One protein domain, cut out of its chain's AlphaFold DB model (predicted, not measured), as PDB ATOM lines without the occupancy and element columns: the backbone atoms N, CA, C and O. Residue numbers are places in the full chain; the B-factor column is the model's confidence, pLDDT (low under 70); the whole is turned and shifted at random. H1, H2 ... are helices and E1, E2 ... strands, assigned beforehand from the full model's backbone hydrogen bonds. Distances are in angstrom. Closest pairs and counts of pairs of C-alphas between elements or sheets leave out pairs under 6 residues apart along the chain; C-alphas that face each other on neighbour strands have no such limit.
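Overview. This is residues 2 to 102 of the 307 residues of the protein "Hypothetical protein" of Hanusia phi (UniProt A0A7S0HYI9). Two helical hairpins, H2 with H3 and H4 with H5, sit side by side as an up-and-down bundle of four helices, each running against the one before it. H1 packs on H2 and H3 at one end, and beyond it a small hairpin of E1 and E2 makes the far end of the long axis. The printed part has 101 residues, in the order E1, E2, H1, H2, H3, H4, H5, with one antiparallel sheet, E1 - E2; the class is mostly helix. It is compact, radius of gyration of the C-alphas 14.3 A, and elongated, spanning 44 by 26 by 22 A.

Along the chain. E1, residues 2 to 4, begins at C-alpha 2 (326.191, 225.448, 381.323). E2 is residues 10 to 12 and H1 residues 24 to 31. H2, residues 35 to 47, and H4, residues 73 to 85, each measure 18.1 A; H3, residues 53 to 64, and H5, residues 91 to 102, each 16.2 A. H5 ends at C-alpha 102 (350.501, 254.649, 404.666).

Arrangement. E1 and E2 are antiparallel at 170 degrees, with N 11 and O 3 3.5 A apart, within hydrogen-bond range. H1 touches H2, closest C-alphas Ala 30 and Ile 38 at 5.7 A, through H2 residues 37 to 41 alone. H2 and H3 only just touch, with 3 pairs of C-alphas within 8 A, the closest Ile 38 and Leu 59. H2 touches H4 at a shallow tilt of 31 degrees, the same way, closest C-alphas Ser 43 and Ala 82. H4 touches H5, opposite ways, closest C-alphas Ile 76 and Leu 97. H2 and H5 are apart. In H1 to H5 every O i to N i+4 pair is within hydrogen-bond range.

Size, cuts and confidence. The farthest C-alphas, Glu 15 and Met 102, are 44.9 A apart. The printed part has no cut; the link E2 to H1 is long. Residues 2 to 33 are under 70 in pLDDT.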
ATOM      1  N   SER A   2     325.326 224.728 382.276       35.75
ATOM      2  CA  SER A   2     326.191 225.448 381.323       35.75
ATOM      3  C   SER A   2     325.539 226.746 380.848       35.75
ATOM      4  O   SER A   2     324.407 226.716 380.368       35.75
ATOM      5  N   TYR A   3     326.261 227.865 380.930       35.81
ATOM      6  CA  TYR A   3     325.826 229.157 380.386       35.81
ATOM      7  C   TYR A   3     326.765 229.586 379.254       35.81
ATOM      8  O   TYR A   3     327.987 229.487 379.387       35.81
ATOM      9  N   LYS A   4     326.201 230.061 378.136       29.94
ATOM     10  CA  LYS A   4     326.953 230.521 376.959       29.94
ATOM     11  C   LYS A   4     326.685 232.007 376.738       29.94
ATOM     12  O   LYS A   4     325.536 232.407 376.569       29.94
ATOM     13  N   ARG A   5     327.741 232.827 376.756       40.72
ATOM     14  CA  ARG A   5     327.648 234.266 376.447       40.72
ATOM     15  C   ARG A   5     327.753 234.527 374.934       40.72
ATOM     16  O   ARG A   5     328.317 233.695 374.221       40.72
ATOM     17  N   PRO A   6     327.300 235.704 374.449       33.69
ATOM     18  CA  PRO A   6     327.413 236.104 373.039       33.69
ATOM     19  C   PRO A   6     328.850 236.123 372.492       33.69
ATOM     20  O   PRO A   6     329.047 235.978 371.295       33.69
ATOM     21  N   SER A   7     329.859 236.244 373.361       37.66
ATOM     22  CA  SER A   7     331.286 236.218 373.006       37.66
ATOM     23  C   SER A   7     331.881 234.811 372.825       37.66
ATOM     24  O   SER A   7     333.083 234.681 372.624       37.66
ATOM     25  N   GLY A   8     331.075 233.747 372.920       37.78
ATOM     26  CA  GLY A   8     331.509 232.374 372.637       37.78
ATOM     27  C   GLY A   8     332.166 231.623 373.801       37.78
ATOM     28  O   GLY A   8     332.424 230.429 373.670       37.78
ATOM     29  N   LEU A   9     332.376 232.263 374.954       36.16
ATOM     30  CA  LEU A   9     332.924 231.602 376.141       36.16
ATOM     31  C   LEU A   9     331.874 230.669 376.780       36.16
ATOM     32  O   LEU A   9     330.753 231.100 377.081       36.16
ATOM     33  N   ILE A  10     332.231 229.396 376.980       37.78
ATOM     34  CA  ILE A  10     331.376 228.365 377.588       37.78
ATOM     35  C   ILE A  10     331.953 227.999 378.954       37.78
ATOM     36  O   ILE A  10     333.072 227.504 379.036       37.78
ATOM     37  N   VAL A  11     331.169 228.196 380.012       43.31
ATOM     38  CA  VAL A  11     331.528 227.778 381.377       43.31
ATOM     39  C   VAL A  11     330.740 226.521 381.715       43.31
ATOM     40  O   VAL A  11     329.509 226.515 381.611       43.31
ATOM     41  N   ARG A  12     331.443 225.451 382.096       41.47
ATOM     42  CA  ARG A  12     330.852 224.197 382.575       41.47
ATOM     43  C   ARG A  12     331.074 224.109 384.082       41.47
ATOM     44  O   ARG A  12     332.198 224.283 384.526       41.47
ATOM     45  N   LEU A  13     329.991 223.889 384.822       41.84
ATOM     46  CA  LEU A  13     330.016 223.578 386.252       41.84
ATOM     47  C   LEU A  13     329.902 222.055 386.400       41.84
ATOM     48  O   LEU A  13     328.963 221.491 385.820       41.84
ATOM     49  N   ASN A  14     330.830 221.427 387.122       43.75
ATOM     50  CA  ASN A  14     330.836 219.994 387.435       43.75
ATOM     51  C   ASN A  14     330.094 219.724 388.759       43.75
ATOM     52  O   ASN A  14     329.928 220.619 389.581       43.75
ATOM     53  N   GLU A  15     329.639 218.486 388.971       44.78
ATOM     54  CA  GLU A  15     328.887 218.087 390.180       44.78
ATOM     55  C   GLU A  15     329.729 218.084 391.473       44.78
ATOM     56  O   GLU A  15     329.162 218.056 392.561       44.78
ATOM     57  N   GLU A  16     331.059 218.178 391.363       46.75
ATOM     58  CA  GLU A  16     332.001 218.295 392.490       46.75
ATOM     59  C   GLU A  16     332.407 219.747 392.814       46.75
ATOM     60  O   GLU A  16     333.204 219.974 393.725       46.75
ATOM     61  N   ASP A  17     331.878 220.742 392.093       45.59
ATOM     62  CA  ASP A  17     332.169 222.147 392.390       45.59
ATOM     63  C   ASP A  17     331.577 222.533 393.762       45.59
ATOM     64  O   ASP A  17     330.456 222.123 394.092       45.59
ATOM     65  N   PRO A  18     332.295 223.325 394.584       41.16
ATOM     66  CA  PRO A  18     331.818 223.693 395.906       41.16
ATOM     67  C   PRO A  18     330.433 224.360 395.817       41.16
ATOM     68  O   PRO A  18     330.155 225.105 394.874       41.16
ATOM     69  N   PRO A  19     329.554 224.158 396.816       46.47
ATOM     70  CA  PRO A  19     328.177 224.665 396.810       46.47
ATOM     71  C   PRO A  19     328.073 226.200 396.777       46.47
ATOM     72  O   PRO A  19     326.970 226.751 396.720       46.47
ATOM     73  N   SER A  20     329.203 226.910 396.824       50.03
ATOM     74  CA  SER A  20     329.263 228.353 396.714       50.03
ATOM     75  C   SER A  20     329.265 228.751 395.229       50.03
ATOM     76  O   SER A  20     330.250 228.700 394.500       50.03
ATOM     77  N   ALA A  21     328.067 229.066 394.733       47.62
ATOM     78  CA  ALA A  21     327.782 229.382 393.336       47.62
ATOM     79  C   ALA A  21     328.337 230.753 392.900       47.62
ATOM     80  O   ALA A  21     327.592 231.627 392.446       47.62
ATOM     81  N   ILE A  22     329.647 230.952 393.007       54.66
ATOM     82  CA  ILE A  22     330.336 232.085 392.402       54.66
ATOM     83  C   ILE A  22     331.037 231.568 391.160       54.66
ATOM     84  O   ILE A  22     331.968 230.777 391.211       54.66
ATOM     85  N   CYS A  23     330.502 232.006 390.023       58.50
ATOM     86  CA  CYS A  23     330.892 231.590 388.688       58.50
ATOM     87  C   CYS A  23     332.419 231.397 388.554       58.50
ATOM     88  O   CYS A  23     333.153 232.318 388.912       58.50
ATOM     89  N   PRO A  24     332.902 230.302 387.938       59.56
ATOM     90  CA  PRO A  24     334.311 230.120 387.581       59.56
ATOM     91  C   PRO A  24     334.936 231.326 386.860       59.56
ATOM     92  O   PRO A  24     336.136 231.535 386.934       59.56
ATOM     93  N   LEU A  25     334.125 232.177 386.217       57.66
ATOM     94  CA  LEU A  25     334.561 233.446 385.627       57.66
ATOM     95  C   LEU A  25     335.038 234.482 386.646       57.66
ATOM     96  O   LEU A  25     335.880 235.297 386.302       57.66
ATOM     97  N   VAL A  26     334.487 234.498 387.859       62.56
ATOM     98  CA  VAL A  26     334.901 235.408 388.935       62.56
ATOM     99  C   VAL A  26     336.234 234.945 389.512       62.56
ATOM    100  O   VAL A  26     337.122 235.772 389.685       62.56
ATOM    101  N   HIS A  27     336.404 233.635 389.712       62.03
ATOM    102  CA  HIS A  27     337.699 233.050 390.066       62.03
ATOM    103  C   HIS A  27     338.743 233.299 388.965       62.03
ATOM    104  O   HIS A  27     339.786 233.875 389.242       62.03
ATOM    105  N   PHE A  28     338.420 233.023 387.701       61.41
ATOM    106  CA  PHE A  28     339.304 233.300 386.561       61.41
ATOM    107  C   PHE A  28     339.627 234.799 386.396       61.41
ATOM    108  O   PHE A  28     340.750 235.190 386.087       61.41
ATOM    109  N   ALA A  29     338.654 235.685 386.628       61.44
ATOM    110  CA  ALA A  29     338.884 237.126 386.595       61.44
ATOM    111  C   ALA A  29     339.755 237.595 387.773       61.44
ATOM    112  O   ALA A  29     340.540 238.526 387.607       61.44
ATOM    113  N   ALA A  30     339.674 236.952 388.936       58.34
ATOM    114  CA  ALA A  30     340.609 237.187 390.033       58.34
ATOM    115  C   ALA A  30     342.022 236.678 389.711       58.34
ATOM    116  O   ALA A  30     343.007 237.357 390.004       58.34
ATOM    117  N   GLU A  31     342.127 235.538 389.027       60.25
ATOM    118  CA  GLU A  31     343.391 234.983 388.526       60.25
ATOM    119  C   GLU A  31     344.068 235.881 387.483       60.25
ATOM    120  O   GLU A  31     345.287 235.815 387.330       60.25
ATOM    121  N   SER A  32     343.319 236.779 386.827       61.31
ATOM    122  CA  SER A  32     343.892 237.822 385.961       61.31
ATOM    123  C   SER A  32     344.754 238.850 386.716       61.31
ATOM    124  O   SER A  32     345.408 239.674 386.081       61.31
ATOM    125  N   ARG A  33     344.772 238.801 388.062       63.28
ATOM    126  CA  ARG A  33     345.557 239.645 388.991       63.28
ATOM    127  C   ARG A  33     345.372 241.154 388.824       63.28
ATOM    128  O   ARG A  33     346.156 241.938 389.351       63.28
ATOM    129  N   SER A  34     344.327 241.587 388.127       76.81
ATOM    130  CA  SER A  34     343.945 242.995 388.117       76.81
ATOM    131  C   SER A  34     343.359 243.363 389.481       76.81
ATOM    132  O   SER A  34     342.254 242.940 389.826       76.81
ATOM    133  N   VAL A  35     344.093 244.174 390.247       76.19
ATOM    134  CA  VAL A  35     343.655 244.727 391.543       76.19
ATOM    135  C   VAL A  35     342.271 245.359 391.417       76.19
ATOM    136  O   VAL A  35     341.381 245.093 392.222       76.19
ATOM    137  N   GLN A  36     342.073 246.148 390.363       78.19
ATOM    138  CA  GLN A  36     340.816 246.834 390.101       78.19
ATOM    139  C   GLN A  36     339.668 245.837 389.904       78.19
ATOM    140  O   GLN A  36     338.573 246.034 390.430       78.19
ATOM    141  N   THR A  37     339.912 244.734 389.190       80.88
ATOM    142  CA  THR A  37     338.922 243.666 389.011       80.88
ATOM    143  C   THR A  37     338.557 243.027 390.347       80.88
ATOM    144  O   THR A  37     337.371 242.880 390.644       80.88
ATOM    145  N   ILE A  38     339.551 242.711 391.182       82.38
ATOM    146  CA  ILE A  38     339.333 242.136 392.516       82.38
ATOM    147  C   ILE A  38     338.517 243.099 393.392       82.38
ATOM    148  O   ILE A  38     337.513 242.700 393.987       82.38
ATOM    149  N   ALA A  39     338.885 244.382 393.417       83.44
ATOM    150  CA  ALA A  39     338.183 245.408 394.182       83.44
ATOM    151  C   ALA A  39     336.727 245.588 393.720       83.44
ATOM    152  O   ALA A  39     335.828 245.747 394.553       83.44
ATOM    153  N   ILE A  40     336.468 245.532 392.408       84.81
ATOM    154  CA  ILE A  40     335.115 245.599 391.837       84.81
ATOM    155  C   ILE A  40     334.290 244.376 392.244       84.81
ATOM    156  O   ILE A  40     333.148 244.548 392.672       84.81
ATOM    157  N   ILE A  41     334.857 243.170 392.140       85.00
ATOM    158  CA  ILE A  41     334.193 241.925 392.546       85.00
ATOM    159  C   ILE A  41     333.807 242.017 394.023       85.00
ATOM    160  O   ILE A  41     332.621 241.951 394.343       85.00
ATOM    161  N   LEU A  42     334.766 242.272 394.919       86.12
ATOM    162  CA  LEU A  42     334.495 242.387 396.356       86.12
ATOM    163  C   LEU A  42     333.454 243.466 396.661       86.12
ATOM    164  O   LEU A  42     332.526 243.238 397.435       86.12
ATOM    165  N   SER A  43     333.546 244.621 396.003       89.50
ATOM    166  CA  SER A  43     332.565 245.698 396.164       89.50
ATOM    167  C   SER A  43     331.158 245.289 395.719       89.50
ATOM    168  O   SER A  43     330.179 245.715 396.331       89.50
ATOM    169  N   ALA A  44     331.030 244.490 394.657       89.81
ATOM    170  CA  ALA A  44     329.742 243.984 394.190       89.81
ATOM    171  C   ALA A  44     329.137 242.994 395.197       89.81
ATOM    172  O   ALA A  44     327.958 243.112 395.529       89.81
ATOM    173  N   PHE A  45     329.957 242.094 395.742       91.06
ATOM    174  CA  PHE A  45     329.555 241.167 396.802       91.06
ATOM    175  C   PHE A  45     329.109 241.908 398.061       91.06
ATOM    176  O   PHE A  45     328.019 241.650 398.572       91.06
ATOM    177  N   ALA A  46     329.888 242.901 398.490       92.06
ATOM    178  CA  ALA A  46     329.564 243.749 399.629       92.06
ATOM    179  C   ALA A  46     328.232 244.483 399.441       92.06
ATOM    180  O   ALA A  46     327.381 244.446 400.324       92.06
ATOM    181  N   LYS A  47     328.000 245.096 398.274       90.94
ATOM    182  CA  LYS A  47     326.729 245.781 397.969       90.94
ATOM    183  C   LYS A  47     325.530 244.834 397.928       90.94
ATOM    184  O   LYS A  47     324.425 245.247 398.266       90.94
ATOM    185  N   ALA A  48     325.737 243.592 397.499       90.88
ATOM    186  CA  ALA A  48     324.705 242.560 397.465       90.88
ATOM    187  C   ALA A  48     324.550 241.813 398.804       90.88
ATOM    188  O   ALA A  48     323.711 240.918 398.904       90.88
ATOM    189  N   ASN A  49     325.352 242.156 399.821       91.81
ATOM    190  CA  ASN A  49     325.475 241.420 401.081       91.81
ATOM    191  C   ASN A  49     325.750 239.920 400.869       91.81
ATOM    192  O   ASN A  49     325.328 239.093 401.673       91.81
ATOM    193  N   LEU A  50     326.425 239.547 399.783       90.56
ATOM    194  CA  LEU A  50     326.778 238.163 399.490       90.56
ATOM    195  C   LEU A  50     328.095 237.834 400.187       90.56
ATOM    196  O   LEU A  50     329.101 238.501 399.959       90.56
ATOM    197  N   TYR A  51     328.077 236.807 401.031       87.81
ATOM    198  CA  TYR A  51     329.264 236.314 401.717       87.81
ATOM    199  C   TYR A  51     329.666 234.958 401.146       87.81
ATOM    200  O   TYR A  51     328.859 234.028 401.147       87.81
ATOM    201  N   ASP A  52     330.914 234.860 400.702       85.06
ATOM    202  CA  ASP A  52     331.548 233.615 400.285       85.06
ATOM    203  C   ASP A  52     332.989 233.621 400.780       85.06
ATOM    204  O   ASP A  52     333.830 234.394 400.324       85.06
ATOM    205  N   GLU A  53     333.236 232.778 401.772       85.25
ATOM    206  CA  GLU A  53     334.530 232.673 402.428       85.25
ATOM    207  C   GLU A  53     335.611 232.150 401.484       85.25
ATOM    208  O   GLU A  53     336.699 232.716 401.443       85.25
ATOM    209  N   SER A  54     335.298 231.129 400.684       83.00
ATOM    210  CA  SER A  54     336.240 230.514 399.750       83.00
ATOM    211  C   SER A  54     336.686 231.502 398.678       83.00
ATOM    212  O   SER A  54     337.880 231.605 398.390       83.00
ATOM    213  N   LEU A  55     335.749 232.279 398.119       81.06
ATOM    214  CA  LEU A  55     336.106 233.345 397.188       81.06
ATOM    215  C   LEU A  55     336.985 234.385 397.880       81.06
ATOM    216  O   LEU A  55     338.011 234.762 397.327       81.06
ATOM    217  N   PHE A  56     336.607 234.872 399.063       82.38
ATOM    218  CA  PHE A  56     337.366 235.951 399.701       82.38
ATOM    219  C   PHE A  56     338.770 235.516 400.104       82.38
ATOM    220  O   PHE A  56     339.701 236.292 399.916       82.38
ATOM    221  N   LEU A  57     338.958 234.270 400.542       83.81
ATOM    222  CA  LEU A  57     340.290 233.702 400.760       83.81
ATOM    223  C   LEU A  57     341.108 233.665 399.460       83.81
ATOM    224  O   LEU A  57     342.240 234.139 399.440       83.81
ATOM    225  N   ALA A  58     340.525 233.208 398.346       81.19
ATOM    226  CA  ALA A  58     341.210 233.205 397.052       81.19
ATOM    227  C   ALA A  58     341.568 234.625 396.565       81.19
ATOM    228  O   ALA A  58     342.641 234.852 396.001       81.19
ATOM    229  N   LEU A  59     340.688 235.605 396.800       80.25
ATOM    230  CA  LEU A  59     340.950 237.010 396.483       80.25
ATOM    231  C   LEU A  59     342.052 237.593 397.373       80.25
ATOM    232  O   LEU A  59     342.913 238.307 396.861       80.25
ATOM    233  N   ASN A  60     342.076 237.256 398.664       83.69
ATOM    234  CA  ASN A  60     343.149 237.649 399.577       83.69
ATOM    235  C   ASN A  60     344.497 237.100 399.114       83.69
ATOM    236  O   ASN A  60     345.464 237.853 399.044       83.69
ATOM    237  N   GLU A  61     344.560 235.819 398.745       82.56
ATOM    238  CA  GLU A  61     345.781 235.207 398.210       82.56
ATOM    239  C   GLU A  61     346.246 235.882 396.918       82.56
ATOM    240  O   GLU A  61     347.446 236.077 396.710       82.56
ATOM    241  N   ALA A  62     345.310 236.260 396.043       82.06
ATOM    242  CA  ALA A  62     345.632 236.999 394.830       82.06
ATOM    243  C   ALA A  62     346.202 238.388 395.156       82.06
ATOM    244  O   ALA A  62     347.218 238.762 394.572       82.06
ATOM    245  N   ILE A  63     345.606 239.118 396.107       83.69
ATOM    246  CA  ILE A  63     346.086 240.436 396.557       83.69
ATOM    247  C   ILE A  63     347.460 240.324 397.227       83.69
ATOM    248  O   ILE A  63     348.335 241.135 396.943       83.69
ATOM    249  N   ALA A  64     347.688 239.301 398.052       83.31
ATOM    250  CA  ALA A  64     348.955 239.085 398.754       83.31
ATOM    251  C   ALA A  64     350.151 238.861 397.808       83.31
ATOM    252  O   ALA A  64     351.301 239.029 398.206       83.31
ATOM    253  N   ARG A  65     349.898 238.485 396.546       83.62
ATOM    254  CA  ARG A  65     350.928 238.313 395.503       83.62
ATOM    255  C   ARG A  65     351.203 239.588 394.701       83.62
ATOM    256  O   ARG A  65     352.047 239.561 393.805       83.62
ATOM    257  N   ILE A  66     350.472 240.667 394.960       80.81
ATOM    258  CA  ILE A  66     350.619 241.949 394.268       80.81
ATOM    259  C   ILE A  66     351.585 242.815 395.070       80.81
ATOM    260  O   ILE A  66     351.512 242.851 396.295       80.81
ATOM    261  N   ASP A  67     352.485 243.523 394.382       82.38
ATOM    262  CA  ASP A  67     353.344 244.516 395.031       82.38
ATOM    263  C   ASP A  67     352.458 245.583 395.702       82.38
ATOM    264  O   ASP A  67     351.707 246.268 394.997       82.38
ATOM    265  N   PRO A  68     352.536 245.772 397.033       77.75
ATOM    266  CA  PRO A  68     351.762 246.790 397.739       77.75
ATOM    267  C   PRO A  68     351.905 248.197 397.141       77.75
ATOM    268  O   PRO A  68     350.958 248.980 397.175       77.75
ATOM    269  N   LYS A  69     353.057 248.520 396.534       78.06
ATOM    270  CA  LYS A  69     353.301 249.818 395.878       78.06
ATOM    271  C   LYS A  69     352.529 250.000 394.572       78.06
ATOM    272  O   LYS A  69     352.398 251.129 394.104       78.06
ATOM    273  N   ALA A  70     352.033 248.916 393.977       83.50
ATOM    274  CA  ALA A  70     351.195 248.958 392.782       83.50
ATOM    275  C   ALA A  70     349.720 249.256 393.106       83.50
ATOM    276  O   ALA A  70     348.938 249.520 392.193       83.50
ATOM    277  N   LEU A  71     349.326 249.214 394.383       88.44
ATOM    278  CA  LEU A  71     347.957 249.486 394.807       88.44
ATOM    279  C   LEU A  71     347.692 250.994 394.847       88.44
ATOM    280  O   LEU A  71     348.418 251.758 395.486       88.44
ATOM    281  N   SER A  72     346.610 251.433 394.204       92.12
ATOM    282  CA  SER A  72     346.157 252.818 394.329       92.12
ATOM    283  C   SER A  72     345.409 253.043 395.651       92.12
ATOM    284  O   SER A  72     344.843 252.120 396.239       92.12
ATOM    285  N   ALA A  73     345.325 254.301 396.095       94.19
ATOM    286  CA  ALA A  73     344.508 254.677 397.253       94.19
ATOM    287  C   ALA A  73     343.035 254.262 397.076       94.19
ATOM    288  O   ALA A  73     342.376 253.850 398.033       94.19
ATOM    289  N   PHE A  74     342.533 254.346 395.839       93.31
ATOM    290  CA  PHE A  74     341.186 253.914 395.488       93.31
ATOM    291  C   PHE A  74     341.004 252.411 395.710       93.31
ATOM    292  O   PHE A  74     340.059 252.013 396.388       93.31
ATOM    293  N   ASP A  75     341.917 251.589 395.188       91.44
ATOM    294  CA  ASP A  75     341.836 250.134 395.319       91.44
ATOM    295  C   ASP A  75     341.883 249.708 396.785       91.44
ATOM    296  O   ASP A  75     341.015 248.963 397.239       91.44
ATOM    297  N   ILE A  76     342.831 250.251 397.552       94.19
ATOM    298  CA  ILE A  76     342.978 249.937 398.976       94.19
ATOM    299  C   ILE A  76     341.704 250.288 399.747       94.19
ATOM    300  O   ILE A  76     341.181 249.464 400.499       94.19
ATOM    301  N   GLY A  77     341.164 251.493 399.538       95.56
ATOM    302  CA  GLY A  77     339.939 251.914 400.211       95.56
ATOM    303  C   GLY A  77     338.730 251.056 399.848       95.56
ATOM    304  O   GLY A  77     337.909 250.761 400.714       95.56
ATOM    305  N   GLN A  78     338.623 250.623 398.591       93.44
ATOM    306  CA  GLN A  78     337.545 249.741 398.142       93.44
ATOM    307  C   GLN A  78     337.668 248.333 398.735       93.44
ATOM    308  O   GLN A  78     336.656 247.782 399.170       93.44
ATOM    309  N   LEU A  79     338.881 247.777 398.794       93.50
ATOM    310  CA  LEU A  79     339.157 246.465 399.383       93.50
ATOM    311  C   LEU A  79     338.852 246.452 400.884       93.50
ATOM    312  O   LEU A  79     338.049 245.635 401.333       93.50
ATOM    313  N   LEU A  80     339.409 247.404 401.642       96.12
ATOM    314  CA  LEU A  80     339.153 247.535 403.082       96.12
ATOM    315  C   LEU A  80     337.657 247.686 403.370       96.12
ATOM    316  O   LEU A  80     337.118 246.991 404.231       96.12
ATOM    317  N   HIS A  81     336.972 248.542 402.611       97.12
ATOM    318  CA  HIS A  81     335.546 248.784 402.799       97.12
ATOM    319  C   HIS A  81     334.679 247.577 402.455       97.12
ATOM    320  O   HIS A  81     333.747 247.277 403.195       97.12
ATOM    321  N   ALA A  82     334.958 246.870 401.359       94.75
ATOM    322  CA  ALA A  82     334.194 245.678 401.003       94.75
ATOM    323  C   ALA A  82     334.339 244.578 402.067       94.75
ATOM    324  O   ALA A  82     333.333 244.024 402.520       94.75
ATOM    325  N   SER A  83     335.570 244.339 402.528       94.31
ATOM    326  CA  SER A  83     335.866 243.418 403.628       94.31
ATOM    327  C   SER A  83     335.156 243.839 404.920       94.31
ATOM    328  O   SER A  83     334.522 243.014 405.582       94.31
ATOM    329  N   ALA A  84     335.157 245.137 405.240       97.50
ATOM    330  CA  ALA A  84     334.461 245.674 406.404       97.50
ATOM    331  C   ALA A  84     332.943 245.483 406.307       97.50
ATOM    332  O   ALA A  84     332.345 244.949 407.238       97.50
ATOM    333  N   VAL A  85     332.306 245.837 405.184       97.00
ATOM    334  CA  VAL A  85     330.852 245.671 404.981       97.00
ATOM    335  C   VAL A  85     330.416 244.233 405.256       97.00
ATOM    336  O   VAL A  85     329.447 244.013 405.985       97.00
ATOM    337  N   LEU A  86     331.164 243.255 404.746       94.94
ATOM    338  CA  LEU A  86     330.861 241.832 404.909       94.94
ATOM    339  C   LEU A  86     331.381 241.230 406.218       94.94
ATOM    340  O   LEU A  86     331.194 240.034 406.456       94.94
ATOM    341  N   ASN A  87     332.006 242.045 407.078       95.06
ATOM    342  CA  ASN A  87     332.637 241.605 408.322       95.06
ATOM    343  C   ASN A  87     333.568 240.402 408.077       95.06
ATOM    344  O   ASN A  87     333.544 239.381 408.777       95.06
ATOM    345  N   PHE A  88     334.348 240.518 407.010       91.62
ATOM    346  CA  PHE A  88     335.416 239.609 406.655       91.62
ATOM    347  C   PHE A  88     336.728 240.273 407.061       91.62
ATOM    348  O   PHE A  88     337.107 241.300 406.503       91.62
ATOM    349  N   TYR A  89     337.363 239.738 408.098       90.19
ATOM    350  CA  TYR A  89     338.582 240.298 408.663       90.19
ATOM    351  C   TYR A  89     339.688 239.253 408.602       90.19
ATOM    352  O   TYR A  89     339.635 238.247 409.306       90.19
ATOM    353  N   ASP A  90     340.664 239.526 407.746       89.19
ATOM    354  CA  ASP A  90     341.931 238.819 407.638       89.19
ATOM    355  C   ASP A  90     343.012 239.811 408.067       89.19
ATOM    356  O   ASP A  90     343.203 240.836 407.406       89.19
ATOM    357  N   SER A  91     343.655 239.557 409.208       89.12
ATOM    358  CA  SER A  91     344.624 240.499 409.777       89.12
ATOM    359  C   SER A  91     345.813 240.712 408.844       89.12
ATOM    360  O   SER A  91     346.207 241.849 408.631       89.12
ATOM    361  N   SER A  92     346.317 239.651 408.203       88.88
ATOM    362  CA  SER A  92     347.461 239.748 407.291       88.88
ATOM    363  C   SER A  92     347.149 240.638 406.092       88.88
ATOM    364  O   SER A  92     347.974 241.471 405.708       88.88
ATOM    365  N   LEU A  93     345.963 240.481 405.496       88.00
ATOM    366  CA  LEU A  93     345.534 241.330 404.389       88.00
ATOM    367  C   LEU A  93     345.319 242.773 404.846       88.00
ATOM    368  O   LEU A  93     345.789 243.697 404.185       88.00
ATOM    369  N   VAL A  94     344.577 242.977 405.939       91.94
ATOM    370  CA  VAL A  94     344.244 244.323 406.421       91.94
ATOM    371  C   VAL A  94     345.512 245.088 406.779       91.94
ATOM    372  O   VAL A  94     345.651 246.230 406.344       91.94
ATOM    373  N   ASP A  95     346.453 244.457 407.477       91.69
ATOM    374  CA  ASP A  95     347.730 245.074 407.835       91.69
ATOM    375  C   ASP A  95     348.530 245.429 406.574       91.69
ATOM    376  O   ASP A  95     348.939 246.578 406.416       91.69
ATOM    377  N   SER A  96     348.632 244.509 405.607       91.00
ATOM    378  CA  SER A  96     349.321 244.763 404.329       91.00
ATOM    379  C   SER A  96     348.704 245.929 403.544       91.00
ATOM    380  O   SER A  96     349.417 246.765 402.986       91.00
ATOM    381  N   LEU A  97     347.370 246.017 403.499       93.75
ATOM    382  CA  LEU A  97     346.653 247.106 402.831       93.75
ATOM    383  C   LEU A  97     346.853 248.448 403.549       93.75
ATOM    384  O   LEU A  97     347.013 249.477 402.891       93.75
ATOM    385  N   LEU A  98     346.849 248.457 404.882       94.81
ATOM    386  CA  LEU A  98     347.084 249.669 405.669       94.81
ATOM    387  C   LEU A  98     348.530 250.150 405.539       94.81
ATOM    388  O   LEU A  98     348.750 251.345 405.342       94.81
ATOM    389  N   GLU A  99     349.502 249.240 405.557       93.25
ATOM    390  CA  GLU A  99     350.904 249.557 405.278       93.25
ATOM    391  C   GLU A  99     351.065 250.163 403.882       93.25
ATOM    392  O   GLU A  99     351.657 251.237 403.745       93.25
ATOM    393  N   ALA A 100     350.463 249.547 402.858       93.50
ATOM    394  CA  ALA A 100     350.445 250.085 401.499       93.50
ATOM    395  C   ALA A 100     349.852 251.502 401.456       93.50
ATOM    396  O   ALA A 100     350.436 252.409 400.859       93.50
ATOM    397  N   ALA A 101     348.723 251.728 402.135       95.56
ATOM    398  CA  ALA A 101     348.068 253.032 402.168       95.56
ATOM    399  C   ALA A 101     348.933 254.098 402.846       95.56
ATOM    400  O   ALA A 101     348.994 255.234 402.377       95.56
ATOM    401  N   MET A 102     349.624 253.740 403.929       94.94
ATOM    402  CA  MET A 102     350.501 254.649 404.666       94.94
ATOM    403  C   MET A 102     351.771 255.029 403.889       94.94
ATOM    404  O   MET A 102     352.398 256.033 404.228       94.94
TER     405      MET A 102